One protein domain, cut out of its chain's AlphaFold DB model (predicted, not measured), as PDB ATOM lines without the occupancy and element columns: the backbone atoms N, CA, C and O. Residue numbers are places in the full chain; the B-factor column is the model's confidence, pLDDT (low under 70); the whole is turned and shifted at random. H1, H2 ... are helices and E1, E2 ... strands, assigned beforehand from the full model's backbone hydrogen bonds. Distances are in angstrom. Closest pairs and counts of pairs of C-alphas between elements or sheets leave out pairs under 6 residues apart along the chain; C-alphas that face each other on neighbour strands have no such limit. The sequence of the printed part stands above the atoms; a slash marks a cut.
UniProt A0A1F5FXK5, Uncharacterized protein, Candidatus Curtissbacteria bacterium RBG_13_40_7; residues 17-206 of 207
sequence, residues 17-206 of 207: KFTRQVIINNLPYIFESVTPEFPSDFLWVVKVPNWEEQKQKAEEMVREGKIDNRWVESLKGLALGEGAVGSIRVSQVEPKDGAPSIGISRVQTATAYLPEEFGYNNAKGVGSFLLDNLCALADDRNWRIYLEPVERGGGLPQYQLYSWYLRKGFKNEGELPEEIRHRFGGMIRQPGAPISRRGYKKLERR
ATOM      1  N   LYS A  17     185.615 372.691 267.586       82.12
ATOM      2  CA  LYS A  17     185.355 371.744 266.498       82.12
ATOM      3  C   LYS A  17     186.342 371.985 265.370       82.12
ATOM      4  O   LYS A  17     186.432 373.099 264.861       82.12
ATOM      5  N   PHE A  18     187.060 370.951 264.948       85.88
ATOM      6  CA  PHE A  18     187.887 371.040 263.751       85.88
ATOM      7  C   PHE A  18     188.007 369.704 263.024       85.88
ATOM      8  O   PHE A  18     187.969 368.628 263.623       85.88
ATOM      9  N   THR A  19     188.219 369.817 261.716       91.19
ATOM     10  CA  THR A  19     188.503 368.710 260.805       91.19
ATOM     11  C   THR A  19     189.843 368.985 260.141       91.19
ATOM     12  O   THR A  19     190.053 370.065 259.587       91.19
ATOM     13  N   ARG A  20     190.782 368.037 260.214       92.94
ATOM     14  CA  ARG A  20     192.133 368.221 259.669       92.94
ATOM     15  C   ARG A  20     192.657 366.956 259.009       92.94
ATOM     16  O   ARG A  20     192.510 365.865 259.548       92.94
ATOM     17  N   GLN A  21     193.353 367.116 257.886       95.25
ATOM     18  CA  GLN A  21     194.129 366.028 257.304       95.25
ATOM     19  C   GLN A  21     195.389 365.754 258.140       95.25
ATOM     20  O   GLN A  21     196.159 366.664 258.458       95.25
ATOM     21  N   VAL A  22     195.602 364.491 258.496       95.94
ATOM     22  CA  VAL A  22     196.735 364.013 259.294       95.94
ATOM     23  C   VAL A  22     197.413 362.841 258.597       95.94
ATOM     24  O   VAL A  22     196.783 362.124 257.826       95.94
ATOM     25  N   ILE A  23     198.700 362.631 258.870       96.56
ATOM     26  CA  ILE A  23     199.431 361.448 258.406       96.56
ATOM     27  C   ILE A  23     199.656 360.522 259.598       96.56
ATOM     28  O   ILE A  23     200.298 360.915 260.574       96.56
ATOM     29  N   ILE A  24     199.153 359.292 259.515       95.25
ATOM     30  CA  ILE A  24     199.337 358.253 260.534       95.25
ATOM     31  C   ILE A  24     200.037 357.082 259.857       95.25
ATOM     32  O   ILE A  24     199.511 356.500 258.915       95.25
ATOM     33  N   ASN A  25     201.247 356.756 260.317       93.81
ATOM     34  CA  ASN A  25     202.059 355.671 259.759       93.81
ATOM     35  C   ASN A  25     202.170 355.719 258.215       93.81
ATOM     36  O   ASN A  25     201.941 354.724 257.534       93.81
ATOM     37  N   ASN A  26     202.509 356.899 257.681       94.31
ATOM     38  CA  ASN A  26     202.670 357.203 256.248       94.31
ATOM     39  C   ASN A  26     201.394 357.155 255.389       94.31
ATOM     40  O   ASN A  26     201.491 357.329 254.177       94.31
ATOM     41  N   LEU A  27     200.211 356.988 255.986       95.19
ATOM     42  CA  LEU A  27     198.935 357.058 255.273       95.19
ATOM     43  C   LEU A  27     198.152 358.324 255.655       95.19
ATOM     44  O   LEU A  27     198.189 358.733 256.823       95.19
ATOM     45  N   PRO A  28     197.462 358.967 254.698       95.56
ATOM     46  CA  PRO A  28     196.641 360.131 254.979       95.56
ATOM     47  C   PRO A  28     195.300 359.740 255.601       95.56
ATOM     48  O   PRO A  28     194.647 358.793 255.187       95.56
ATOM     49  N   TYR A  29     194.856 360.521 256.575       95.12
ATOM     50  CA  TYR A  29     193.556 360.384 257.222       95.12
ATOM     51  C   TYR A  29     192.937 361.755 257.453       95.12
ATOM     52  O   TYR A  29     193.628 362.774 257.441       95.12
ATOM     53  N   ILE A  30     191.639 361.772 257.717       94.44
ATOM     54  CA  ILE A  30     190.917 362.931 258.225       94.44
ATOM     55  C   ILE A  30     190.669 362.710 259.714       94.44
ATOM     56  O   ILE A  30     190.113 361.691 260.109       94.44
ATOM     57  N   PHE A  31     191.101 363.648 260.547       94.81
ATOM     58  CA  PHE A  31     190.822 363.655 261.975       94.81
ATOM     59  C   PHE A  31     189.735 364.685 262.273       94.81
ATOM     60  O   PHE A  31     189.917 365.874 261.998       94.81
ATOM     61  N   GLU A  32     188.621 364.215 262.824       92.88
ATOM     62  CA  GLU A  32     187.499 365.029 263.282       92.88
ATOM     63  C   GLU A  32     187.498 365.063 264.808       92.88
ATOM     64  O   GLU A  32     187.475 364.025 265.480       92.88
ATOM     65  N   SER A  33     187.530 366.276 265.347       88.12
ATOM     66  CA  SER A  33     187.654 366.522 266.775       88.12
ATOM     67  C   SER A  33     186.638 367.553 267.230       88.12
ATOM     68  O   SER A  33     186.493 368.612 266.621       88.12
ATOM     69  N   VAL A  34     185.992 367.259 268.354       87.50
ATOM     70  CA  VAL A  34     185.282 368.231 269.181       87.50
ATOM     71  C   VAL A  34     185.920 368.158 270.557       87.50
ATOM     72  O   VAL A  34     185.862 367.109 271.195       87.50
ATOM     73  N   THR A  35     186.577 369.232 270.991       87.31
ATOM     74  CA  THR A  35     187.288 369.249 272.275       87.31
ATOM     75  C   THR A  35     186.730 370.339 273.182       87.31
ATOM     76  O   THR A  35     186.825 371.519 272.832       87.31
ATOM     77  N   PRO A  36     186.166 369.974 274.344       88.06
ATOM     78  CA  PRO A  36     185.656 370.942 275.304       88.06
ATOM     79  C   PRO A  36     186.798 371.671 276.032       88.06
ATOM     80  O   PRO A  36     187.950 371.224 276.050       88.06
ATOM     81  N   GLU A  37     186.495 372.818 276.641       88.00
ATOM     82  CA  GLU A  37     187.456 373.554 277.478       88.00
ATOM     83  C   GLU A  37     187.690 372.872 278.841       88.00
ATOM     84  O   GLU A  37     188.815 372.831 279.343       88.00
ATOM     85  N   PHE A  38     186.644 372.250 279.383       90.88
ATOM     86  CA  PHE A  38     186.629 371.511 280.646       90.88
ATOM     87  C   PHE A  38     186.273 370.039 280.389       90.88
ATOM     88  O   PHE A  38     185.788 369.729 279.301       90.88
ATOM     89  N   PRO A  39     186.500 369.115 281.340       93.50
ATOM     90  CA  PRO A  39     186.082 367.728 281.166       93.50
ATOM     91  C   PRO A  39     184.584 367.627 280.852       93.50
ATOM     92  O   PRO A  39     183.753 368.060 281.643       93.50
ATOM     93  N   SER A  40     184.253 367.058 279.694       92.56
ATOM     94  CA  SER A  40     182.887 366.761 279.258       92.56
ATOM     95  C   SER A  40     182.897 365.516 278.372       92.56
ATOM     96  O   SER A  40     183.960 365.036 277.966       92.56
ATOM     97  N   ASP A  41     181.717 365.022 278.014       92.62
ATOM     98  CA  ASP A  41     181.584 363.973 277.008       92.62
ATOM     99  C   ASP A  41     181.966 364.498 275.616       92.62
ATOM    100  O   ASP A  41     181.517 365.571 275.201       92.62
ATOM    101  N   PHE A  42     182.773 363.738 274.871       93.00
ATOM    102  CA  PHE A  42     183.074 364.012 273.464       93.00
ATOM    103  C   PHE A  42     183.493 362.754 272.693       93.00
ATOM    104  O   PHE A  42     183.758 361.686 273.252       93.00
ATOM    105  N   LEU A  43     183.533 362.876 271.365       91.88
ATOM    106  CA  LEU A  43     183.935 361.816 270.447       91.88
ATOM    107  C   LEU A  43     184.980 362.352 269.475       91.88
ATOM    108  O   LEU A  43     184.791 363.393 268.849       91.88
ATOM    109  N   TRP A  44     186.058 361.595 269.328       93.75
ATOM    110  CA  TRP A  44     187.067 361.804 268.301       93.75
ATOM    111  C   TRP A  44     187.011 360.679 267.283       93.75
ATOM    112  O   TRP A  44     186.878 359.509 267.657       93.75
ATOM    113  N   VAL A  45     187.135 361.037 266.005       92.50
ATOM    114  CA  VAL A  45     187.003 360.104 264.884       92.50
ATOM    115  C   VAL A  45     188.144 360.307 263.892       92.50
ATOM    116  O   VAL A  45     188.521 361.429 263.565       92.50
ATOM    117  N   VAL A  46     188.697 359.202 263.400       93.25
ATOM    118  CA  VAL A  46     189.653 359.167 262.290       93.25
ATOM    119  C   VAL A  46     188.975 358.498 261.106       93.25
ATOM    120  O   VAL A  46     188.505 357.368 261.239       93.25
ATOM    121  N   LYS A  47     188.951 359.172 259.958       92.00
ATOM    122  CA  LYS A  47     188.342 358.710 258.706       92.00
ATOM    123  C   LYS A  47     189.377 358.553 257.593       92.00
ATOM    124  O   LYS A  47     190.404 359.236 257.592       92.00
ATOM    125  N   VAL A  48     189.108 357.678 256.629       90.81
ATOM    126  CA  VAL A  48     189.855 357.642 255.360       90.81
ATOM    127  C   VAL A  48     189.394 358.789 254.449       90.81
ATOM    128  O   VAL A  48     188.203 359.090 254.415       90.81
ATOM    129  N   PRO A  49     190.300 359.452 253.710       89.38
ATOM    130  CA  PRO A  49     189.966 360.667 252.960       89.38
ATOM    131  C   PRO A  49     189.077 360.426 251.730       89.38
ATOM    132  O   PRO A  49     188.304 361.305 251.368       89.38
ATOM    133  N   ASN A  50     189.140 359.240 251.114       84.19
ATOM    134  CA  ASN A  50     188.449 358.936 249.851       84.19
ATOM    135  C   ASN A  50     187.300 357.937 250.054       84.19
ATOM    136  O   ASN A  50     187.104 357.028 249.247       84.19
ATOM    137  N   TRP A  51     186.580 358.050 251.174       84.44
ATOM    138  CA  TRP A  51     185.589 357.051 251.569       84.44
ATOM    139  C   TRP A  51     184.479 356.846 250.537       84.44
ATOM    140  O   TRP A  51     184.156 355.704 250.241       84.44
ATOM    141  N   GLU A  52     183.913 357.911 249.969       83.44
ATOM    142  CA  GLU A  52     182.779 357.775 249.042       83.44
ATOM    143  C   GLU A  52     183.148 356.978 247.782       83.44
ATOM    144  O   GLU A  52     182.406 356.088 247.366       83.44
ATOM    145  N   GLU A  53     184.337 357.213 247.224       84.19
ATOM    146  CA  GLU A  53     184.852 356.438 246.091       84.19
ATOM    147  C   GLU A  53     185.122 354.976 246.475       84.19
ATOM    148  O   GLU A  53     184.820 354.055 245.714       84.19
ATOM    149  N   GLN A  54     185.692 354.747 247.664       80.88
ATOM    150  CA  GLN A  54     185.954 353.402 248.183       80.88
ATOM    151  C   GLN A  54     184.656 352.639 248.454       80.88
ATOM    152  O   GLN A  54     184.555 351.460 248.131       80.88
ATOM    153  N   LYS A  55     183.635 353.312 248.986       80.69
ATOM    154  CA  LYS A  55     182.323 352.738 249.271       80.69
ATOM    155  C   LYS A  55     181.649 352.236 247.998       80.69
ATOM    156  O   LYS A  55     181.226 351.086 247.970       80.69
ATOM    157  N   GLN A  56     181.608 353.049 246.940       83.25
ATOM    158  CA  GLN A  56     181.025 352.639 245.655       83.25
ATOM    159  C   GLN A  56     181.742 351.415 245.071       83.25
ATOM    160  O   GLN A  56     181.096 350.449 244.665       83.25
ATOM    161  N   LYS A  57     183.082 351.418 245.091       83.69
ATOM    162  CA  LYS A  57     183.885 350.269 244.645       83.69
ATOM    163  C   LYS A  57     183.620 349.023 245.490       83.69
ATOM    164  O   LYS A  57     183.480 347.939 244.936       83.69
ATOM    165  N   ALA A  58     183.516 349.165 246.811       79.75
ATOM    166  CA  ALA A  58     183.218 348.045 247.700       79.75
ATOM    167  C   ALA A  58     181.834 347.447 247.415       79.75
ATOM    168  O   ALA A  58     181.699 346.232 247.341       79.75
ATOM    169  N   GLU A  59     180.813 348.286 247.231       83.31
ATOM    170  CA  GLU A  59     179.450 347.848 246.911       83.31
ATOM    171  C   GLU A  59     179.407 347.065 245.589       83.31
ATOM    172  O   GLU A  59     178.759 346.018 245.504       83.31
ATOM    173  N   GLU A  60     180.151 347.514 244.576       86.25
ATOM    174  CA  GLU A  60     180.309 346.783 243.318       86.25
ATOM    175  C   GLU A  60     181.024 345.439 243.517       86.25
ATOM    176  O   GLU A  60     180.538 344.412 243.043       86.25
ATOM    177  N   MET A  61     182.116 345.413 244.283       83.19
ATOM    178  CA  MET A  61     182.849 344.182 244.592       83.19
ATOM    179  C   MET A  61     182.002 343.169 245.374       83.19
ATOM    180  O   MET A  61     182.095 341.972 245.106       83.19
ATOM    181  N   VAL A  62     181.153 343.618 246.307       83.12
ATOM    182  CA  VAL A  62     180.191 342.753 247.013       83.12
ATOM    183  C   VAL A  62     179.185 342.164 246.025       83.12
ATOM    184  O   VAL A  62     178.941 340.958 246.038       83.12
ATOM    185  N   ARG A  63     178.619 342.992 245.137       85.44
ATOM    186  CA  ARG A  63     177.657 342.550 244.112       85.44
ATOM    187  C   ARG A  63     178.264 341.514 243.162       85.44
ATOM    188  O   ARG A  63     177.573 340.589 242.747       85.44
ATOM    189  N   GLU A  64     179.543 341.660 242.836       87.50
ATOM    190  CA  GLU A  64     180.307 340.728 241.999       87.50
ATOM    191  C   GLU A  64     180.812 339.489 242.759       87.50
ATOM    192  O   GLU A  64     181.448 338.621 242.163       87.50
ATOM    193  N   GLY A  65     180.553 339.391 244.069       82.00
ATOM    194  CA  GLY A  65     181.006 338.280 244.909       82.00
ATOM    195  C   GLY A  65     182.518 338.255 245.160       82.00
ATOM    196  O   GLY A  65     183.047 337.220 245.557       82.00
ATOM    197  N   LYS A  66     183.223 339.371 244.929       82.19
ATOM    198  CA  LYS A  66     184.675 339.499 245.145       82.19
ATOM    199  C   LYS A  66     185.045 339.649 246.619       82.19
ATOM    200  O   LYS A  66     186.118 339.214 247.019       82.19
ATOM    201  N   ILE A  67     184.166 340.254 247.419       76.44
ATOM    202  CA  ILE A  67     184.336 340.412 248.871       76.44
ATOM    203  C   ILE A  67     183.053 340.016 249.611       76.44
ATOM    204  O   ILE A  67     181.950 340.146 249.078       76.44
ATOM    205  N   ASP A  68     183.199 339.516 250.840       72.25
ATOM    206  CA  ASP A  68     182.084 339.043 251.673       72.25
ATOM    207  C   ASP A  68     181.173 340.211 252.110       72.25
ATOM    208  O   ASP A  68     181.641 341.253 252.573       72.25
ATOM    209  N   ASN A  69     179.855 340.015 252.029       69.62
ATOM    210  CA  ASN A  69     178.840 340.986 252.441       69.62
ATOM    211  C   ASN A  69     178.885 341.317 253.953       69.62
ATOM    212  O   ASN A  69     178.459 342.394 254.375       69.62
ATOM    213  N   ARG A  70     179.482 340.441 254.779       65.81
ATOM    214  CA  ARG A  70     179.762 340.679 256.212       65.81
ATOM    215  C   ARG A  70     180.633 341.914 256.464       65.81
ATOM    216  O   ARG A  70     180.639 342.449 257.577       65.81
ATOM    217  N   TRP A  71     181.343 342.386 255.440       64.50
ATOM    218  CA  TRP A  71     182.072 343.648 255.437       64.50
ATOM    219  C   TRP A  71     181.189 344.846 255.824       64.50
ATOM    220  O   TRP A  71     181.518 345.617 256.728       64.50
ATOM    221  N   VAL A  72     180.019 344.958 255.188       62.81
ATOM    222  CA  VAL A  72     179.082 346.074 255.377       62.81
ATOM    223  C   VAL A  72     178.497 346.061 256.791       62.81
ATOM    224  O   VAL A  72     178.348 347.107 257.424       62.81
ATOM    225  N   GLU A  73     178.173 344.875 257.303       64.81
ATOM    226  CA  GLU A  73     177.593 344.702 258.637       64.81
ATOM    227  C   GLU A  73     178.604 345.014 259.746       64.81
ATOM    228  O   GLU A  73     178.264 345.694 260.719       64.81
ATOM    229  N   SER A  74     179.862 344.605 259.563       65.12
ATOM    230  CA  SER A  74     180.949 344.863 260.517       65.12
ATOM    231  C   SER A  74     181.237 346.362 260.671       65.12
ATOM    232  O   SER A  74     181.460 346.841 261.782       65.12
ATOM    233  N   LEU A  75     181.164 347.135 259.580       62.88
ATOM    234  CA  LEU A  75     181.339 348.593 259.615       62.88
ATOM    235  C   LEU A  75     180.122 349.327 260.201       62.88
ATOM    236  O   LEU A  75     180.286 350.266 260.985       62.88
ATOM    237  N   LYS A  76     178.899 348.873 259.891       62.19
ATOM    238  CA  LYS A  76     177.662 349.422 260.479       62.19
ATOM    239  C   LYS A  76     177.605 349.214 261.996       62.19
ATOM    240  O   LYS A  76     177.229 350.133 262.720       62.19
ATOM    241  N   GLY A  77     178.023 348.043 262.484       54.44
ATOM    242  CA  GLY A  77     178.004 347.694 263.910       54.44
ATOM    243  C   GLY A  77     178.957 348.511 264.791       54.44
ATOM    244  O   GLY A  77     178.745 348.606 265.998       54.44
ATOM    245  N   LEU A  78     179.983 349.141 264.211       55.47
ATOM    246  CA  LEU A  78     180.978 349.926 264.950       55.47
ATOM    247  C   LEU A  78     180.673 351.436 264.984       55.47
ATOM    248  O   LEU A  78     181.494 352.201 265.485       55.47
ATOM    249  N   ALA A  79     179.512 351.872 264.471       50.69
ATOM    250  CA  ALA A  79     179.221 353.286 264.192       50.69
ATOM    251  C   ALA A  79     180.302 353.937 263.303       50.69
ATOM    252  O   ALA A  79     180.582 355.129 263.403       50.69
ATOM    253  N   LEU A  80     180.907 353.126 262.431       54.84
ATOM    254  CA  LEU A  80     181.983 353.504 261.522       54.84
ATOM    255  C   LEU A  80     181.479 353.726 260.089       54.84
ATOM    256  O   LEU A  80     182.196 353.517 259.111       54.84
ATOM    257  N   GLY A  81     180.224 354.167 259.959       58.75
ATOM    258  CA  GLY A  81     179.741 354.743 258.708       58.75
ATOM    259  C   GLY A  81     180.609 355.935 258.287       58.75
ATOM    260  O   GLY A  81     181.317 356.517 259.108       58.75
ATOM    261  N   GLU A  82     180.567 356.292 257.002       71.50
ATOM    262  CA  GLU A  82     181.287 357.463 256.462       71.50
ATOM    263  C   GLU A  82     182.825 357.359 256.520       71.50
ATOM    264  O   GLU A  82     183.535 358.360 256.613       71.50
ATOM    265  N   GLY A  83     183.363 356.137 256.480       77.12
ATOM    266  CA  GLY A  83     184.803 355.904 256.342       77.12
ATOM    267  C   GLY A  83     185.598 356.103 257.613       77.12
ATOM    268  O   GLY A  83     186.826 356.174 257.558       77.12
ATOM    269  N   ALA A  84     184.924 356.177 258.758       87.31
ATOM    270  CA  ALA A  84     185.582 356.125 260.046       87.31
ATOM    271  C   ALA A  84     186.295 354.775 260.222       87.31
ATOM    272  O   ALA A  84     185.748 353.705 259.991       87.31
ATOM    273  N   VAL A  85     187.552 354.824 260.642       87.81
ATOM    274  CA  VAL A  85     188.416 353.649 260.839       87.81
ATOM    275  C   VAL A  85     189.007 353.586 262.235       87.81
ATOM    276  O   VAL A  85     189.615 352.579 262.604       87.81
ATOM    277  N   GLY A  86     188.817 354.640 263.024       90.06
ATOM    278  CA  GLY A  86     189.064 354.607 264.449       90.06
ATOM    279  C   GLY A  86     188.303 355.687 265.189       90.06
ATOM    280  O   GLY A  86     188.000 356.745 264.640       90.06
ATOM    281  N   SER A  87     188.003 355.408 266.448       90.88
ATOM    282  CA  SER A  87     187.303 356.338 267.320       90.88
ATOM    283  C   SER A  87     187.717 356.156 268.775       90.88
ATOM    284  O   SER A  87     188.169 355.087 269.201       90.88
ATOM    285  N   ILE A  88     187.570 357.225 269.547       91.38
ATOM    286  CA  ILE A  88     187.681 357.192 271.003       91.38
ATOM    287  C   ILE A  88     186.549 358.035 271.582       91.38
ATOM    288  O   ILE A  88     186.414 359.222 271.280       91.38
ATOM    289  N   ARG A  89     185.694 357.382 272.373       91.62
ATOM    290  CA  ARG A  89     184.626 358.040 273.125       91.62
ATOM    291  C   ARG A  89     185.158 358.377 274.504       91.62
ATOM    292  O   ARG A  89     185.653 357.492 275.203       91.62
ATOM    293  N   VAL A  90     185.042 359.646 274.857       93.19
ATOM    294  CA  VAL A  90     185.464 360.190 276.137       93.19
ATOM    295  C   VAL A  90     184.220 360.600 276.908       93.19
ATOM    296  O   VAL A  90     183.311 361.200 276.335       93.19
ATOM    297  N   SER A  91     184.185 360.254 278.187       92.44
ATOM    298  CA  SER A  91     183.115 360.616 279.111       92.44
ATOM    299  C   SER A  91     183.660 361.468 280.247       92.44
ATOM    300  O   SER A  91     184.798 361.275 280.674       92.44
ATOM    301  N   GLN A  92     182.860 362.390 280.765       91.62
ATOM    302  CA  GLN A  92     183.177 363.082 282.006       91.62
ATOM    303  C   GLN A  92     183.179 362.090 283.171       91.62
ATOM    304  O   GLN A  92     182.336 361.195 283.256       91.62
ATOM    305  N   VAL A  93     184.141 362.253 284.078       90.06
ATOM    306  CA  VAL A  93     184.242 361.463 285.302       90.06
ATOM    307  C   VAL A  93     184.445 362.401 286.485       90.06
ATOM    308  O   VAL A  93     185.238 363.336 286.411       90.06
ATOM    309  N   GLU A  94     183.756 362.124 287.588       88.50
ATOM    310  CA  GLU A  94     183.825 362.912 288.819       88.50
ATOM    311  C   GLU A  94     184.410 362.051 289.949       88.50
ATOM    312  O   GLU A  94     183.680 361.311 290.619       88.50
ATOM    313  N   PRO A  95     185.742 362.065 290.148       86.50
ATOM    314  CA  PRO A  95     186.361 361.343 291.254       86.50
ATOM    315  C   PRO A  95     186.030 361.995 292.600       86.50
ATOM    316  O   PRO A  95     185.671 363.171 292.671       86.50
ATOM    317  N   LYS A  96     186.203 361.241 293.695       86.12
ATOM    318  CA  LYS A  96     185.898 361.710 295.062       86.12
ATOM    319  C   LYS A  96     186.673 362.974 295.449       86.12
ATOM    320  O   LYS A  96     186.160 363.791 296.205       86.12
ATOM    321  N   ASP A  97     187.898 363.123 294.949       87.50
ATOM    322  CA  ASP A  97     188.754 364.278 295.225       87.50
ATOM    323  C   ASP A  97     188.478 365.496 294.322       87.50
ATOM    324  O   ASP A  97     189.169 366.508 294.430       87.50
ATOM    325  N   GLY A  98     187.477 365.413 293.438       88.19
ATOM    326  CA  GLY A  98     187.028 366.523 292.595       88.19
ATOM    327  C   GLY A  98     188.019 366.950 291.511       88.19
ATOM    328  O   GLY A  98     187.828 367.992 290.885       88.19
ATOM    329  N   ALA A  99     189.086 366.183 291.274       90.88
ATOM    330  CA  ALA A  99     190.058 366.533 290.251       90.88
ATOM    331  C   ALA A  99     189.447 366.454 288.836       90.88
ATOM    332  O   ALA A  99     188.757 365.475 288.531       90.88
ATOM    333  N   PRO A 100     189.756 367.407 287.932       93.94
ATOM    334  CA  PRO A 100     189.301 367.371 286.544       93.94
ATOM    335  C   PRO A 100     189.686 366.054 285.869       93.94
ATOM    336  O   PRO A 100     190.871 365.718 285.769       93.94
ATOM    337  N   SER A 101     188.685 365.293 285.436       94.12
ATOM    338  CA  SER A 101     188.898 363.918 285.000       94.12
ATOM    339  C   SER A 101     187.995 363.522 283.847       94.12
ATOM    340  O   SER A 101     186.831 363.904 283.766       94.12
ATOM    341  N   ILE A 102     188.553 362.701 282.969       95.00
ATOM    342  CA  ILE A 102     187.846 362.069 281.865       95.00
ATOM    343  C   ILE A 102     187.999 360.555 281.940       95.00
ATOM    344  O   ILE A 102     188.970 360.031 282.482       95.00
ATOM    345  N   GLY A 103     187.033 359.849 281.374       93.31
ATOM    346  CA  GLY A 103     186.982 358.405 281.271       93.31
ATOM    347  C   GLY A 103     187.011 357.959 279.816       93.31
ATOM    348  O   GLY A 103     186.339 358.540 278.968       93.31
ATOM    349  N   ILE A 104     187.756 356.897 279.529       91.50
ATOM    350  CA  ILE A 104     187.699 356.181 278.257       91.50
ATOM    351  C   ILE A 104     187.434 354.695 278.494       91.50
ATOM    352  O   ILE A 104     188.163 354.024 279.221       91.50
ATOM    353  N   SER A 105     186.395 354.154 277.858       83.12
ATOM    354  CA  SER A 105     186.136 352.710 277.927       83.12
ATOM    355  C   SER A 105     187.002 351.927 276.945       83.12
ATOM    356  O   SER A 105     187.439 350.825 277.250       83.12
ATOM    357  N   ARG A 106     187.225 352.459 275.733       80.56
ATOM    358  CA  ARG A 106     188.061 351.811 274.710       80.56
ATOM    359  C   ARG A 106     188.457 352.760 273.581       80.56
ATOM    360  O   ARG A 106     187.725 353.693 273.255       80.56
ATOM    361  N   VAL A 107     189.564 352.427 272.925       87.50
ATOM    362  CA  VAL A 107     189.914 352.906 271.581       87.50
ATOM    363  C   VAL A 107     189.420 351.868 270.575       87.50
ATOM    364  O   VAL A 107     189.750 350.690 270.707       87.50
ATOM    365  N   GLN A 108     188.631 352.277 269.584       85.62
ATOM    366  CA  GLN A 108     188.144 351.388 268.525       85.62
ATOM    367  C   GLN A 108     188.938 351.616 267.242       85.62
ATOM    368  O   GLN A 108     189.252 352.752 266.894       85.62
ATOM    369  N   THR A 109     189.243 350.534 266.525       86.06
ATOM    370  CA  THR A 109     189.869 350.569 265.197       86.06
ATOM    371  C   THR A 109     189.277 349.480 264.315       86.06
ATOM    372  O   THR A 109     189.090 348.364 264.794       86.06
ATOM    373  N   ALA A 110     189.046 349.773 263.037       83.38
ATOM    374  CA  ALA A 110     188.427 348.837 262.094       83.38
ATOM    375  C   ALA A 110     189.196 348.660 260.781       83.38
ATOM    376  O   ALA A 110     188.668 348.079 259.838       83.38
ATOM    377  N   THR A 111     190.446 349.122 260.704       84.44
ATOM    378  CA  THR A 111     191.275 348.991 259.492       84.44
ATOM    379  C   THR A 111     191.422 347.540 259.030       84.44
ATOM    380  O   THR A 111     191.495 347.291 257.832       84.44
ATOM    381  N   ALA A 112     191.395 346.569 259.947       82.06
ATOM    382  CA  ALA A 112     191.421 345.135 259.638       82.06
ATOM    383  C   ALA A 112     190.221 344.650 258.808       82.06
ATOM    384  O   ALA A 112     190.318 343.633 258.130       82.06
ATOM    385  N   TYR A 113     189.103 345.376 258.851       78.44
ATOM    386  CA  TYR A 113     187.904 345.040 258.096       78.44
ATOM    387  C   TYR A 113     187.853 345.731 256.736       78.44
ATOM    388  O   TYR A 113     186.916 345.483 256.005       78.44
ATOM    389  N   LEU A 114     188.789 346.608 256.361       79.94
ATOM    390  CA  LEU A 114     188.743 347.246 255.038       79.94
ATOM    391  C   LEU A 114     189.221 346.290 253.931       79.94
ATOM    392  O   LEU A 114     190.085 345.472 254.214       79.94
ATOM    393  N   PRO A 115     188.736 346.388 252.683       80.94
ATOM    394  CA  PRO A 115     189.277 345.625 251.557       80.94
ATOM    395  C   PRO A 115     190.752 345.968 251.295       80.94
ATOM    396  O   PRO A 115     191.179 347.110 251.507       80.94
ATOM    397  N   GLU A 116     191.537 344.987 250.847       85.12
ATOM    398  CA  GLU A 116     192.981 345.142 250.607       85.12
ATOM    399  C   GLU A 116     193.278 346.199 249.537       85.12
ATOM    400  O   GLU A 116     194.195 347.011 249.684       85.12
ATOM    401  N   GLU A 117     192.431 346.266 248.514       82.00
ATOM    402  CA  GLU A 117     192.521 347.163 247.365       82.00
ATOM    403  C   GLU A 117     192.468 348.645 247.752       82.00
ATOM    404  O   GLU A 117     192.865 349.511 246.971       82.00
ATOM    405  N   PHE A 118     191.985 348.966 248.955       82.75
ATOM    406  CA  PHE A 118     191.882 350.348 249.422       82.75
ATOM    407  C   PHE A 118     193.181 350.856 250.049       82.75
ATOM    408  O   PHE A 118     193.289 352.049 250.317       82.75
ATOM    409  N   GLY A 119     194.164 349.983 250.297       87.62
ATOM    410  CA  GLY A 119     195.466 350.353 250.869       87.62
ATOM    411  C   GLY A 119     195.435 350.712 252.361       87.62
ATOM    412  O   GLY A 119     196.477 351.001 252.946       87.62
ATOM    413  N   TYR A 120     194.257 350.671 252.990       88.88
ATOM    414  CA  TYR A 120     194.064 350.893 254.429       88.88
ATOM    415  C   TYR A 120     193.776 349.605 255.204       88.88
ATOM    416  O   TYR A 120     193.686 349.650 256.435       88.88
ATOM    417  N   ASN A 121     193.636 348.465 254.515       87.31
ATOM    418  CA  ASN A 121     193.483 347.170 255.165       87.31
ATOM    419  C   ASN A 121     194.643 346.927 256.139       87.31
ATOM    420  O   ASN A 121     195.809 347.117 255.796       87.31
ATOM    421  N   ASN A 122     194.308 346.554 257.375       86.31
ATOM    422  CA  ASN A 122     195.274 346.293 258.446       86.31
ATOM    423  C   ASN A 122     196.266 347.447 258.719       86.31
ATOM    424  O   ASN A 122     197.299 347.246 259.368       86.31
ATOM    425  N   ALA A 123     195.955 348.673 258.278       88.06
ATOM    426  CA  ALA A 123     196.780 349.837 258.554       88.06
ATOM    427  C   ALA A 123     196.913 350.049 260.070       88.06
ATOM    428  O   ALA A 123     195.934 350.016 260.824       88.06
ATOM    429  N   LYS A 124     198.155 350.250 260.517       90.25
ATOM    430  CA  LYS A 124     198.521 350.375 261.932       90.25
ATOM    431  C   LYS A 124     198.608 351.839 262.355       90.25
ATOM    432  O   LYS A 124     198.812 352.734 261.543       90.25
ATOM    433  N   GLY A 125     198.524 352.071 263.662       91.38
ATOM    434  CA  GLY A 125     198.843 353.364 264.271       91.38
ATOM    435  C   GLY A 125     197.642 354.244 264.612       91.38
ATOM    436  O   GLY A 125     197.793 355.093 265.481       91.38
ATOM    437  N   VAL A 126     196.450 354.011 264.047       92.12
ATOM    438  CA  VAL A 126     195.240 354.814 264.340       92.12
ATOM    439  C   VAL A 126     194.928 354.848 265.840       92.12
ATOM    440  O   VAL A 126     194.754 355.921 266.415       92.12
ATOM    441  N   GLY A 127     194.941 353.689 266.505       91.19
ATOM    442  CA  GLY A 127     194.679 353.631 267.943       91.19
ATOM    443  C   GLY A 127     195.749 354.332 268.789       91.19
ATOM    444  O   GLY A 127     195.428 354.976 269.784       91.19
ATOM    445  N   SER A 128     197.019 354.270 268.364       92.12
ATOM    446  CA  SER A 128     198.106 355.018 269.013       92.12
ATOM    447  C   SER A 128     197.973 356.516 268.809       92.12
ATOM    448  O   SER A 128     198.094 357.257 269.772       92.12
ATOM    449  N   PHE A 129     197.646 356.956 267.596       95.12
ATOM    450  CA  PHE A 129     197.384 358.358 267.305       95.12
ATOM    451  C   PHE A 129     196.281 358.923 268.210       95.12
ATOM    452  O   PHE A 129     196.489 359.957 268.840       95.12
ATOM    453  N   LEU A 130     195.140 358.236 268.323       94.25
ATOM    454  CA  LEU A 130     194.021 358.687 269.158       94.25
ATOM    455  C   LEU A 130     194.406 358.789 270.638       94.25
ATOM    456  O   LEU A 130     194.196 359.831 271.257       94.25
ATOM    457  N   LEU A 131     194.998 357.729 271.196       94.00
ATOM    458  CA  LEU A 131     195.364 357.711 272.611       94.00
ATOM    459  C   LEU A 131     196.471 358.723 272.937       94.00
ATOM    460  O   LEU A 131     196.412 359.375 273.976       94.00
ATOM    461  N   ASP A 132     197.453 358.888 272.050       94.31
ATOM    462  CA  ASP A 132     198.578 359.804 272.262       94.31
ATOM    463  C   ASP A 132     198.132 361.263 272.239       94.31
ATOM    464  O   ASP A 132     198.540 362.039 273.104       94.31
ATOM    465  N   ASN A 133     197.250 361.630 271.304       94.94
ATOM    466  CA  ASN A 133     196.671 362.971 271.282       94.94
ATOM    467  C   ASN A 133     195.776 363.217 272.501       94.94
ATOM    468  O   ASN A 133     195.781 364.326 273.031       94.94
ATOM    469  N   LEU A 134     195.052 362.202 272.990       95.25
ATOM    470  CA  LEU A 134     194.219 362.364 274.182       95.25
ATOM    471  C   LEU A 134     195.083 362.562 275.431       95.25
ATOM    472  O   LEU A 134     194.794 363.433 276.245       95.25
ATOM    473  N   CYS A 135     196.165 361.792 275.564       95.06
ATOM    474  CA  CYS A 135     197.128 361.969 276.650       95.06
ATOM    475  C   CYS A 135     197.771 363.359 276.600       95.06
ATOM    476  O   CYS A 135     197.883 364.005 277.635       95.06
ATOM    477  N   ALA A 136     198.142 363.840 275.409       93.75
ATOM    478  CA  ALA A 136     198.705 365.177 275.240       93.75
ATOM    479  C   ALA A 136     197.701 366.286 275.596       93.75
ATOM    480  O   ALA A 136     198.073 367.245 276.266       93.75
ATOM    481  N   LEU A 137     196.430 366.141 275.199       93.56
ATOM    482  CA  LEU A 137     195.360 367.055 275.604       93.56
ATOM    483  C   LEU A 137     195.189 367.062 277.127       93.56
ATOM    484  O   LEU A 137     195.104 368.127 277.729       93.56
ATOM    485  N   ALA A 138     195.142 365.885 277.748       94.44
ATOM    486  CA  ALA A 138     194.989 365.769 279.192       94.44
ATOM    487  C   ALA A 138     196.183 366.376 279.943       94.44
ATOM    488  O   ALA A 138     195.985 367.037 280.955       94.44
ATOM    489  N   ASP A 139     197.406 366.222 279.432       93.94
ATOM    490  CA  ASP A 139     198.595 366.863 280.003       93.94
ATOM    491  C   ASP A 139     198.529 368.393 279.895       93.94
ATOM    492  O   ASP A 139     198.840 369.092 280.856       93.94
ATOM    493  N   ASP A 140     198.095 368.921 278.746       93.06
ATOM    494  CA  ASP A 140     197.939 370.365 278.521       93.06
ATOM    495  C   ASP A 140     196.852 370.978 279.419       93.06
ATOM    496  O   ASP A 140     197.027 372.061 279.974       93.06
ATOM    497  N   ARG A 141     195.747 370.251 279.615       91.19
ATOM    498  CA  ARG A 141     194.591 370.690 280.410       91.19
ATOM    499  C   ARG A 141     194.632 370.252 281.874       91.19
ATOM    500  O   ARG A 141     193.700 370.546 282.620       91.19
ATOM    501  N   ASN A 142     195.699 369.569 282.290       93.69
ATOM    502  CA  ASN A 142     195.853 368.992 283.624       93.69
ATOM    503  C   ASN A 142     194.677 368.074 284.034       93.69
ATOM    504  O   ASN A 142     194.179 368.134 285.159       93.69
ATOM    505  N   TRP A 143     194.211 367.232 283.109       94.62
ATOM    506  CA  TRP A 143     193.150 366.251 283.337       94.62
ATOM    507  C   TRP A 143     193.719 364.878 283.683       94.62
ATOM    508  O   TRP A 143     194.738 364.445 283.139       94.62
ATOM    509  N   ARG A 144     193.019 364.142 284.547       94.31
ATOM    510  CA  ARG A 144     193.263 362.708 284.742       94.31
ATOM    511  C   ARG A 144     192.482 361.898 283.722       94.31
ATOM    512  O   ARG A 144     191.373 362.269 283.345       94.31
ATOM    513  N   ILE A 145     193.051 360.769 283.314       94.69
ATOM    514  CA  ILE A 145     192.375 359.822 282.428       94.69
ATOM    515  C   ILE A 145     192.136 358.528 283.189       94.69
ATOM    516  O   ILE A 145     193.090 357.833 283.535       94.69
ATOM    517  N   TYR A 146     190.870 358.190 283.393       93.38
ATOM    518  CA  TYR A 146     190.423 356.878 283.828       93.38
ATOM    519  C   TYR A 146     190.181 355.992 282.611       93.38
ATOM    520  O   TYR A 146     189.594 356.418 281.617       93.38
ATOM    521  N   LEU A 147     190.650 354.757 282.672       90.56
ATOM    522  CA  LEU A 147     190.614 353.825 281.558       90.56
ATOM    523  C   LEU A 147     190.074 352.481 282.021       90.56
ATOM    524  O   LEU A 147     190.558 351.906 282.996       90.56
ATOM    525  N   GLU A 148     189.099 351.955 281.286       83.50
ATOM    526  CA  GLU A 148     188.623 350.583 281.438       83.50
ATOM    527  C   GLU A 148     189.474 349.642 280.564       83.50
ATOM    528  O   GLU A 148     189.351 349.648 279.340       83.50
ATOM    529  N   PRO A 149     190.368 348.818 281.141       67.12
ATOM    530  CA  PRO A 149     191.273 347.967 280.371       67.12
ATOM    531  C   PRO A 149     190.604 346.638 279.970       67.12
ATOM    532  O   PRO A 149     191.213 345.570 280.092       67.12
ATOM    533  N   VAL A 150     189.337 346.670 279.546       64.62
ATOM    534  CA  VAL A 150     188.586 345.458 279.190       64.62
ATOM    535  C   VAL A 150     188.555 345.288 277.675       64.62
ATOM    536  O   VAL A 150     188.077 346.144 276.931       64.62
ATOM    537  N   GLU A 151     189.028 344.134 277.212       53.50
ATOM    538  CA  GLU A 151     188.853 343.704 275.833       53.50
ATOM    539  C   GLU A 151     187.404 343.235 275.637       53.50
ATOM    540  O   GLU A 151     186.983 342.210 276.167       53.50
ATOM    541  N   ARG A 152     186.611 343.984 274.865       51.25
ATOM    542  CA  ARG A 152     185.350 343.473 274.308       51.25
ATOM    543  C   ARG A 152     185.429 343.543 272.785       51.25
ATOM    544  O   ARG A 152     185.065 344.568 272.210       51.25
ATOM    545  N   GLY A 153     185.913 342.465 272.163       51.41
ATOM    546  CA  GLY A 153     185.912 342.279 270.703       51.41
ATOM    547  C   GLY A 153     187.111 342.873 269.954       51.41
ATOM    548  O   GLY A 153     186.944 343.321 268.825       51.41
ATOM    549  N   GLY A 154     188.290 342.936 270.583       56.44
ATOM    550  CA  GLY A 154     189.530 343.390 269.946       56.44
ATOM    551  C   GLY A 154     190.335 342.245 269.322       56.44
ATOM    552  O   GLY A 154     190.064 341.077 269.564       56.44
ATOM    553  N   GLY A 155     191.331 342.587 268.500       63.19
ATOM    554  CA  GLY A 155     192.322 341.629 267.984       63.19
ATOM    555  C   GLY A 155     193.592 341.522 268.839       63.19
ATOM    556  O   GLY A 155     194.510 340.793 268.470       63.19
ATOM    557  N   LEU A 156     193.687 342.281 269.940       69.19
ATOM    558  CA  LEU A 156     194.859 342.312 270.818       69.19
ATOM    559  C   LEU A 156     194.532 341.664 272.164       69.19
ATOM    560  O   LEU A 156     193.693 342.212 272.875       69.19
ATOM    561  N   PRO A 157     195.273 340.619 272.578       77.56
ATOM    562  CA  PRO A 157     195.100 340.016 273.892       77.56
ATOM    563  C   PRO A 157     195.229 341.041 275.024       77.56
ATOM    564  O   PRO A 157     196.129 341.890 275.002       77.56
ATOM    565  N   GLN A 158     194.408 340.893 276.067       79.94
ATOM    566  CA  GLN A 158     194.374 341.792 277.229       79.94
ATOM    567  C   GLN A 158     195.759 342.159 277.797       79.94
ATOM    568  O   GLN A 158     196.005 343.331 278.079       79.94
ATOM    569  N   TYR A 159     196.701 341.214 277.916       83.75
ATOM    570  CA  TYR A 159     198.044 341.499 278.451       83.75
ATOM    571  C   TYR A 159     198.856 342.473 277.577       83.75
ATOM    572  O   TYR A 159     199.623 343.288 278.099       83.75
ATOM    573  N   GLN A 160     198.691 342.421 276.249       85.31
ATOM    574  CA  GLN A 160     199.366 343.333 275.321       85.31
ATOM    575  C   GLN A 160     198.777 344.733 275.423       85.31
ATOM    576  O   GLN A 160     199.522 345.715 275.435       85.31
ATOM    577  N   LEU A 161     197.450 344.809 275.543       83.62
ATOM    578  CA  LEU A 161     196.723 346.054 275.733       83.62
ATOM    579  C   LEU A 161     197.128 346.724 277.057       83.62
ATOM    580  O   LEU A 161     197.505 347.892 277.070       83.62
ATOM    581  N   TYR A 162     197.177 345.951 278.144       87.19
ATOM    582  CA  TYR A 162     197.629 346.415 279.456       87.19
ATOM    583  C   TYR A 162     199.067 346.938 279.413       87.19
ATOM    584  O   TYR A 162     199.354 348.059 279.831       87.19
ATOM    585  N   SER A 163     199.973 346.159 278.814       88.25
ATOM    586  CA  SER A 163     201.377 346.547 278.641       88.25
ATOM    587  C   SER A 163     201.520 347.829 277.821       88.25
ATOM    588  O   SER A 163     202.417 348.636 278.067       88.25
ATOM    589  N   TRP A 164     200.660 348.027 276.823       88.06
ATOM    590  CA  TRP A 164     200.638 349.248 276.029       88.06
ATOM    591  C   TRP A 164     200.192 350.459 276.852       88.06
ATOM    592  O   TRP A 164     200.873 351.483 276.800       88.06
ATOM    593  N   TYR A 165     199.146 350.332 277.670       90.50
ATOM    594  CA  TYR A 165     198.704 351.398 278.570       90.50
ATOM    595  C   TYR A 165     199.757 351.758 279.625       90.50
ATOM    596  O   TYR A 165     200.041 352.941 279.819       90.50
ATOM    597  N   LEU A 166     200.428 350.770 280.226       91.00
ATOM    598  CA  LEU A 166     201.536 351.014 281.160       91.00
ATOM    599  C   LEU A 166     202.651 351.856 280.514       91.00
ATOM    600  O   LEU A 166     203.118 352.832 281.101       91.00
ATOM    601  N   ARG A 167     203.030 351.562 279.258       90.19
ATOM    602  CA  ARG A 167     204.021 352.367 278.509       90.19
ATOM    603  C   ARG A 167     203.572 353.808 278.242       90.19
ATOM    604  O   ARG A 167     204.417 354.651 277.953       90.19
ATOM    605  N   LYS A 168     202.271 354.098 278.316       88.75
ATOM    606  CA  LYS A 168     201.701 355.449 278.177       88.75
ATOM    607  C   LYS A 168     201.555 356.181 279.518       88.75
ATOM    608  O   LYS A 168     201.090 357.318 279.539       88.75
ATOM    609  N   GLY A 169     201.998 355.569 280.617       91.56
ATOM    610  CA  GLY A 169     201.987 356.164 281.954       91.56
ATOM    611  C   GLY A 169     200.702 355.911 282.742       91.56
ATOM    612  O   GLY A 169     200.511 356.527 283.790       91.56
ATOM    613  N   PHE A 170     199.829 355.021 282.261       92.25
ATOM    614  CA  PHE A 170     198.726 354.523 283.077       92.25
ATOM    615  C   PHE A 170     199.271 353.632 284.196       92.25
ATOM    616  O   PHE A 170     200.257 352.920 284.013       92.25
ATOM    617  N   LYS A 171     198.614 353.672 285.350       90.69
ATOM    618  CA  LYS A 171     198.906 352.873 286.539       90.69
ATOM    619  C   LYS A 171     197.667 352.105 286.951       90.69
ATOM    620  O   LYS A 171     196.549 352.534 286.659       90.69
ATOM    621  N   ASN A 172     197.872 350.999 287.647       87.44
ATOM    622  CA  ASN A 172     196.772 350.201 288.163       87.44
ATOM    623  C   ASN A 172     196.110 350.965 289.301       87.44
ATOM    624  O   ASN A 172     196.782 351.489 290.186       87.44
ATOM    625  N   GLU A 173     194.787 351.017 289.296       78.94
ATOM    626  CA  GLU A 173     194.051 351.774 290.305       78.94
ATOM    627  C   GLU A 173     194.287 351.254 291.737       78.94
ATOM    628  O   GLU A 173     194.345 352.031 292.690       78.94
ATOM    629  N   GLY A 174     194.504 349.942 291.889       76.75
ATOM    630  CA  GLY A 174     194.806 349.313 293.178       76.75
ATOM    631  C   GLY A 174     196.098 349.809 293.841       76.75
ATOM    632  O   GLY A 174     196.251 349.658 295.051       76.75
ATOM    633  N   GLU A 175     196.998 350.437 293.082       78.94
ATOM    634  CA  GLU A 175     198.260 351.003 293.576       78.94
ATOM    635  C   GLU A 175     198.107 352.447 294.086       78.94
ATOM    636  O   GLU A 175     199.079 353.052 294.536       78.94
ATOM    637  N   LEU A 176     196.902 353.023 294.005       78.25
ATOM    638  CA  LEU A 176     196.647 354.425 294.330       78.25
ATOM    639  C   LEU A 176     195.812 354.601 295.603       78.25
ATOM    640  O   LEU A 176     195.058 353.688 295.967       78.25
ATOM    641  N   PRO A 177     195.918 355.772 296.266       79.75
ATOM    642  CA  PRO A 177     195.051 356.153 297.381       79.75
ATOM    643  C   PRO A 177     193.567 356.042 297.014       79.75
ATOM    644  O   PRO A 177     193.196 356.303 295.867       79.75
ATOM    645  N   GLU A 178     192.722 355.650 297.972       81.06
ATOM    646  CA  GLU A 178     191.294 355.380 297.741       81.06
ATOM    647  C   GLU A 178     190.542 356.604 297.193       81.06
ATOM    648  O   GLU A 178     189.597 356.467 296.419       81.06
ATOM    649  N   GLU A 179     190.985 357.807 297.548       79.25
ATOM    650  CA  GLU A 179     190.383 359.083 297.158       79.25
ATOM    651  C   GLU A 179     190.518 359.360 295.656       79.25
ATOM    652  O   GLU A 179     189.704 360.076 295.074       79.25
ATOM    653  N   ILE A 180     191.535 358.767 295.027       78.69
ATOM    654  CA  ILE A 180     191.827 358.902 293.595       78.69
ATOM    655  C   ILE A 180     191.145 357.781 292.796       78.69
ATOM    656  O   ILE A 180     191.024 357.873 291.572       78.69
ATOM    657  N   ARG A 181     190.670 356.729 293.470       77.44
ATOM    658  CA  ARG A 181     189.961 355.624 292.826       77.44
ATOM    659  C   ARG A 181     188.569 356.070 292.379       77.44
ATOM    660  O   ARG A 181     187.867 356.796 293.084       77.44
ATOM    661  N   HIS A 182     188.142 355.612 291.216       73.88
ATOM    662  CA  HIS A 182     186.836 355.836 290.638       73.88
ATOM    663  C   HIS A 182     186.307 354.536 290.015       73.88
ATOM    664  O   HIS A 182     187.021 353.819 289.331       73.88
ATOM    665  N   ARG A 183     185.006 354.249 290.183       67.69
ATOM    666  CA  ARG A 183     184.384 353.004 289.673       67.69
ATOM    667  C   ARG A 183     184.531 352.811 288.160       67.69
ATOM    668  O   ARG A 183     184.371 351.703 287.657       67.69
ATOM    669  N   PHE A 184     184.742 353.907 287.439       62.81
ATOM    670  CA  PHE A 184     185.025 353.902 286.013       62.81
ATOM    671  C   PHE A 184     186.507 353.594 285.806       62.81
ATOM    672  O   PHE A 184     187.345 354.479 285.938       62.81
ATOM    673  N   GLY A 185     186.806 352.352 285.442       62.41
ATOM    674  CA  GLY A 185     188.121 351.949 284.957       62.41
ATOM    675  C   GLY A 185     188.923 351.082 285.923       62.41
ATOM    676  O   GLY A 185     188.614 350.968 287.095       62.41
ATOM    677  N   GLY A 186     189.942 350.414 285.384       79.44
ATOM    678  CA  GLY A 186     190.908 349.614 286.150       79.44
ATOM    679  C   GLY A 186     192.325 350.188 286.095       79.44
ATOM    680  O   GLY A 186     193.238 349.673 286.743       79.44
ATOM    681  N   MET A 187     192.518 351.244 285.302       91.25
ATOM    682  CA  MET A 187     193.774 351.967 285.180       91.25
ATOM    683  C   MET A 187     193.520 353.470 285.144       91.25
ATOM    684  O   MET A 187     192.490 353.930 284.654       91.25
ATOM    685  N   ILE A 188     194.495 354.240 285.603       92.50
ATOM    686  CA  ILE A 188     194.439 355.699 285.598       92.50
ATOM    687  C   ILE A 188     195.784 356.278 285.200       92.50
ATOM    688  O   ILE A 188     196.844 355.789 285.588       92.50
ATOM    689  N   ARG A 189     195.744 357.361 284.438       92.69
ATOM    690  CA  ARG A 189     196.899 358.187 284.131       92.69
ATOM    691  C   ARG A 189     196.714 359.556 284.769       92.69
ATOM    692  O   ARG A 189     195.734 360.248 284.496       92.69
ATOM    693  N   GLN A 190     197.668 359.942 285.609       90.44
ATOM    694  CA  GLN A 190     197.784 361.324 286.069       90.44
ATOM    695  C   GLN A 190     198.365 362.191 284.943       90.44
ATOM    696  O   GLN A 190     199.153 361.670 284.144       90.44
ATOM    697  N   PRO A 191     198.000 363.481 284.865       86.38
ATOM    698  CA  PRO A 191     198.616 364.389 283.911       86.38
ATOM    699  C   PRO A 191     200.132 364.416 284.136       86.38
ATOM    700  O   PRO A 191     200.620 364.520 285.265       86.38
ATOM    701  N   GLY A 192     200.885 364.253 283.052       78.75
ATOM    702  CA  GLY A 192     202.322 364.476 283.035       78.75
ATOM    703  C   GLY A 192     202.639 365.969 283.126       78.75
ATOM    704  O   GLY A 192     201.764 366.818 282.978       78.75
ATOM    705  N   ALA A 193     203.912 366.313 283.343       59.53
ATOM    706  CA  ALA A 193     204.337 367.706 283.219       59.53
ATOM    707  C   ALA A 193     203.971 368.227 281.813       59.53
ATOM    708  O   ALA A 193     204.268 367.530 280.834       59.53
ATOM    709  N   PRO A 194     203.370 369.427 281.684       54.38
ATOM    710  CA  PRO A 194     202.975 369.953 280.385       54.38
ATOM    711  C   PRO A 194     204.187 369.984 279.455       54.38
ATOM    712  O   PRO A 194     205.283 370.417 279.839       54.38
ATOM    713  N   ILE A 195     204.009 369.512 278.218       48.47
ATOM    714  CA  ILE A 195     205.056 369.587 277.200       48.47
ATOM    715  C   ILE A 195     205.284 371.072 276.927       48.47
ATOM    716  O   ILE A 195     204.556 371.701 276.161       48.47
ATOM    717  N   SER A 196     206.296 371.664 277.571       42.66
ATOM    718  CA  SER A 196     206.636 373.068 277.329       42.66
ATOM    719  C   SER A 196     206.793 373.305 275.822       42.66
ATOM    720  O   SER A 196     207.283 372.429 275.103       42.66
ATOM    721  N   ARG A 197     206.467 374.502 275.318       46.06
ATOM    722  CA  ARG A 197     206.668 374.867 273.895       46.06
ATOM    723  C   ARG A 197     208.100 374.592 273.379       46.06
ATOM    724  O   ARG A 197     208.313 374.479 272.176       46.06
ATOM    725  N   ARG A 198     209.094 374.437 274.269       43.44
ATOM    726  CA  ARG A 198     210.466 374.004 273.931       43.44
ATOM    727  C   ARG A 198     210.577 372.513 273.560       43.44
ATOM    728  O   ARG A 198     211.488 372.157 272.819       43.44
ATOM    729  N   GLY A 199     209.672 371.659 274.037       39.50
ATOM    730  CA  GLY A 199     209.595 370.229 273.718       39.50
ATOM    731  C   GLY A 199     209.186 369.950 272.269       39.50
ATOM    732  O   GLY A 199     209.790 369.093 271.627       39.50
ATOM    733  N   TYR A 200     208.267 370.747 271.711       45.28
ATOM    734  CA  TYR A 200     207.852 370.647 270.303       45.28
ATOM    735  C   TYR A 200     209.026 370.851 269.330       45.28
ATOM    736  O   TYR A 200     209.230 370.038 268.430       45.28
ATOM    737  N   LYS A 201     209.901 371.835 269.587       40.72
ATOM    738  CA  LYS A 201     211.110 372.068 268.768       40.72
ATOM    739  C   LYS A 201     212.125 370.917 268.805       40.72
ATOM    740  O   LYS A 201     212.981 370.836 267.929       40.72
ATOM    741  N   LYS A 202     212.084 370.043 269.818       39.25
ATOM    742  CA  LYS A 202     212.986 368.882 269.918       39.25
ATOM    743  C   LYS A 202     212.483 367.674 269.124       39.25
ATOM    744  O   LYS A 202     213.311 366.893 268.663       39.25
ATOM    745  N   LEU A 203     211.168 367.536 268.949       41.03
ATOM    746  CA  LEU A 203     210.547 366.472 268.152       41.03
ATOM    747  C   LEU A 203     210.653 366.738 266.644       41.03
ATOM    748  O   LEU A 203     210.871 365.800 265.884       41.03
ATOM    749  N   GLU A 204     210.608 368.002 266.218       42.78
ATOM    750  CA  GLU A 204     210.835 368.380 264.812       42.78
ATOM    751  C   GLU A 204     212.297 368.222 264.367       42.78
ATOM    752  O   GLU A 204     212.560 368.003 263.195       42.78
ATOM    753  N   ARG A 205     213.260 368.278 265.296       43.06
ATOM    754  CA  ARG A 205     214.698 368.123 264.994       43.06
ATOM    755  C   ARG A 205     215.188 366.671 264.965       43.06
ATOM    756  O   ARG A 205     216.386 366.445 264.819       43.06
ATOM    757  N   ARG A 206     214.297 365.700 265.183       43.56
ATOM    758  CA  ARG A 206     214.607 364.258 265.167       43.56
ATOM    759  C   ARG A 206     213.867 363.492 264.061       43.56
ATOM    760  O   ARG A 206     213.881 362.264 264.095       43.56
TER     761      ARG A 206
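Overview. This is residues 17 to 206 of the 207 residues of an uncharacterized protein of Candidatus Curtissbacteria bacterium RBG_13_40_7 (UniProt A0A1F5FXK5). One seven-stranded sheet, twisted and curled like part of a barrel, wraps round a single helix, H3. H1 and H2 lie off the sheet toward one end of the long axis, the loop of residues 168 to 186 reaches the other end, H4 grazes the sheet beside E7, and residues 197 to 206, with H5, stick out free. The printed part has 190 residues, with five named helices and seven named strands in the order E1 E2 E3 H1 H2 E4 E5 H3 E6 H4 E7 H5; the mixed sheet runs E1 E2 E3 E4 E5 E6 E7, and the class is mixed, helices and strands. It is compact, with a radius of gyration of the C-alphas of 18.2 A, and elongated, spanning 59 by 38 by 28 A.

Arrangement. Edge strand E1, residues 17 to 24, E2, residues 27 to 35, and E3, residues 42 to 47, form a meander, each the antiparallel neighbour of the one before: N 20 and O 31 are 2.9 A apart, N 32 and O 45 2.9 A. H1, residues 51 to 63, and H2, residues 70 to 77, are near each other and not on the sheet. E4, residues 84 to 93, is antiparallel to E3, with N 46 and O 86 2.8 A apart. It forms a hairpin with E5, residues 101 to 109, with N 103 and O 91 2.7 A apart. H3, residues 126 to 141, is on the sheet, which curls round it, in two layers, helix on one face; the closest C-alphas of E5 and H3, Val 107 and Gly 127, are 6.0 A apart. E6, residues 144 to 147, is parallel to E5, with N 104 and O 146 2.8 A apart; E5, H3 and E6 make a strand-helix-strand unit, two parallel strands joined through a helix, with a right-handed crossover. H4, residues 158 to 167, only grazes the sheet with residues 162 to 166. Edge strand E7, residues 187 to 189, is antiparallel to E6, with N 147 and O 187 2.8 A apart. H5, residues 197 to 204, stands free. Every O i to N i+4 pair is within hydrogen-bond range in H1, H2, H3 and H4, but 2 of 4 in H5.

Along the chain. E1 begins at C-alpha 17, (185.355, 371.744, 266.498), and bends by 60 degrees at residue 21. E4 is 25.8 A long, E2 and E5 23.9 A each, H3 22.6 A and H1 18.1 A. E5 bends by 54 degrees at residue 105. H5 ends at C-alpha 204, (210.835, 368.380, 264.812).

Size, cuts and confidence. The C-alphas farthest apart, Glu 64 and Pro 177, are 59.4 A apart. The printed part has no cut; the links E5 to H3 and H4 to E7 are long. The pLDDT is under 70 at residues 69 to 81, 149 to 156, 183 to 185 and 193 to 206.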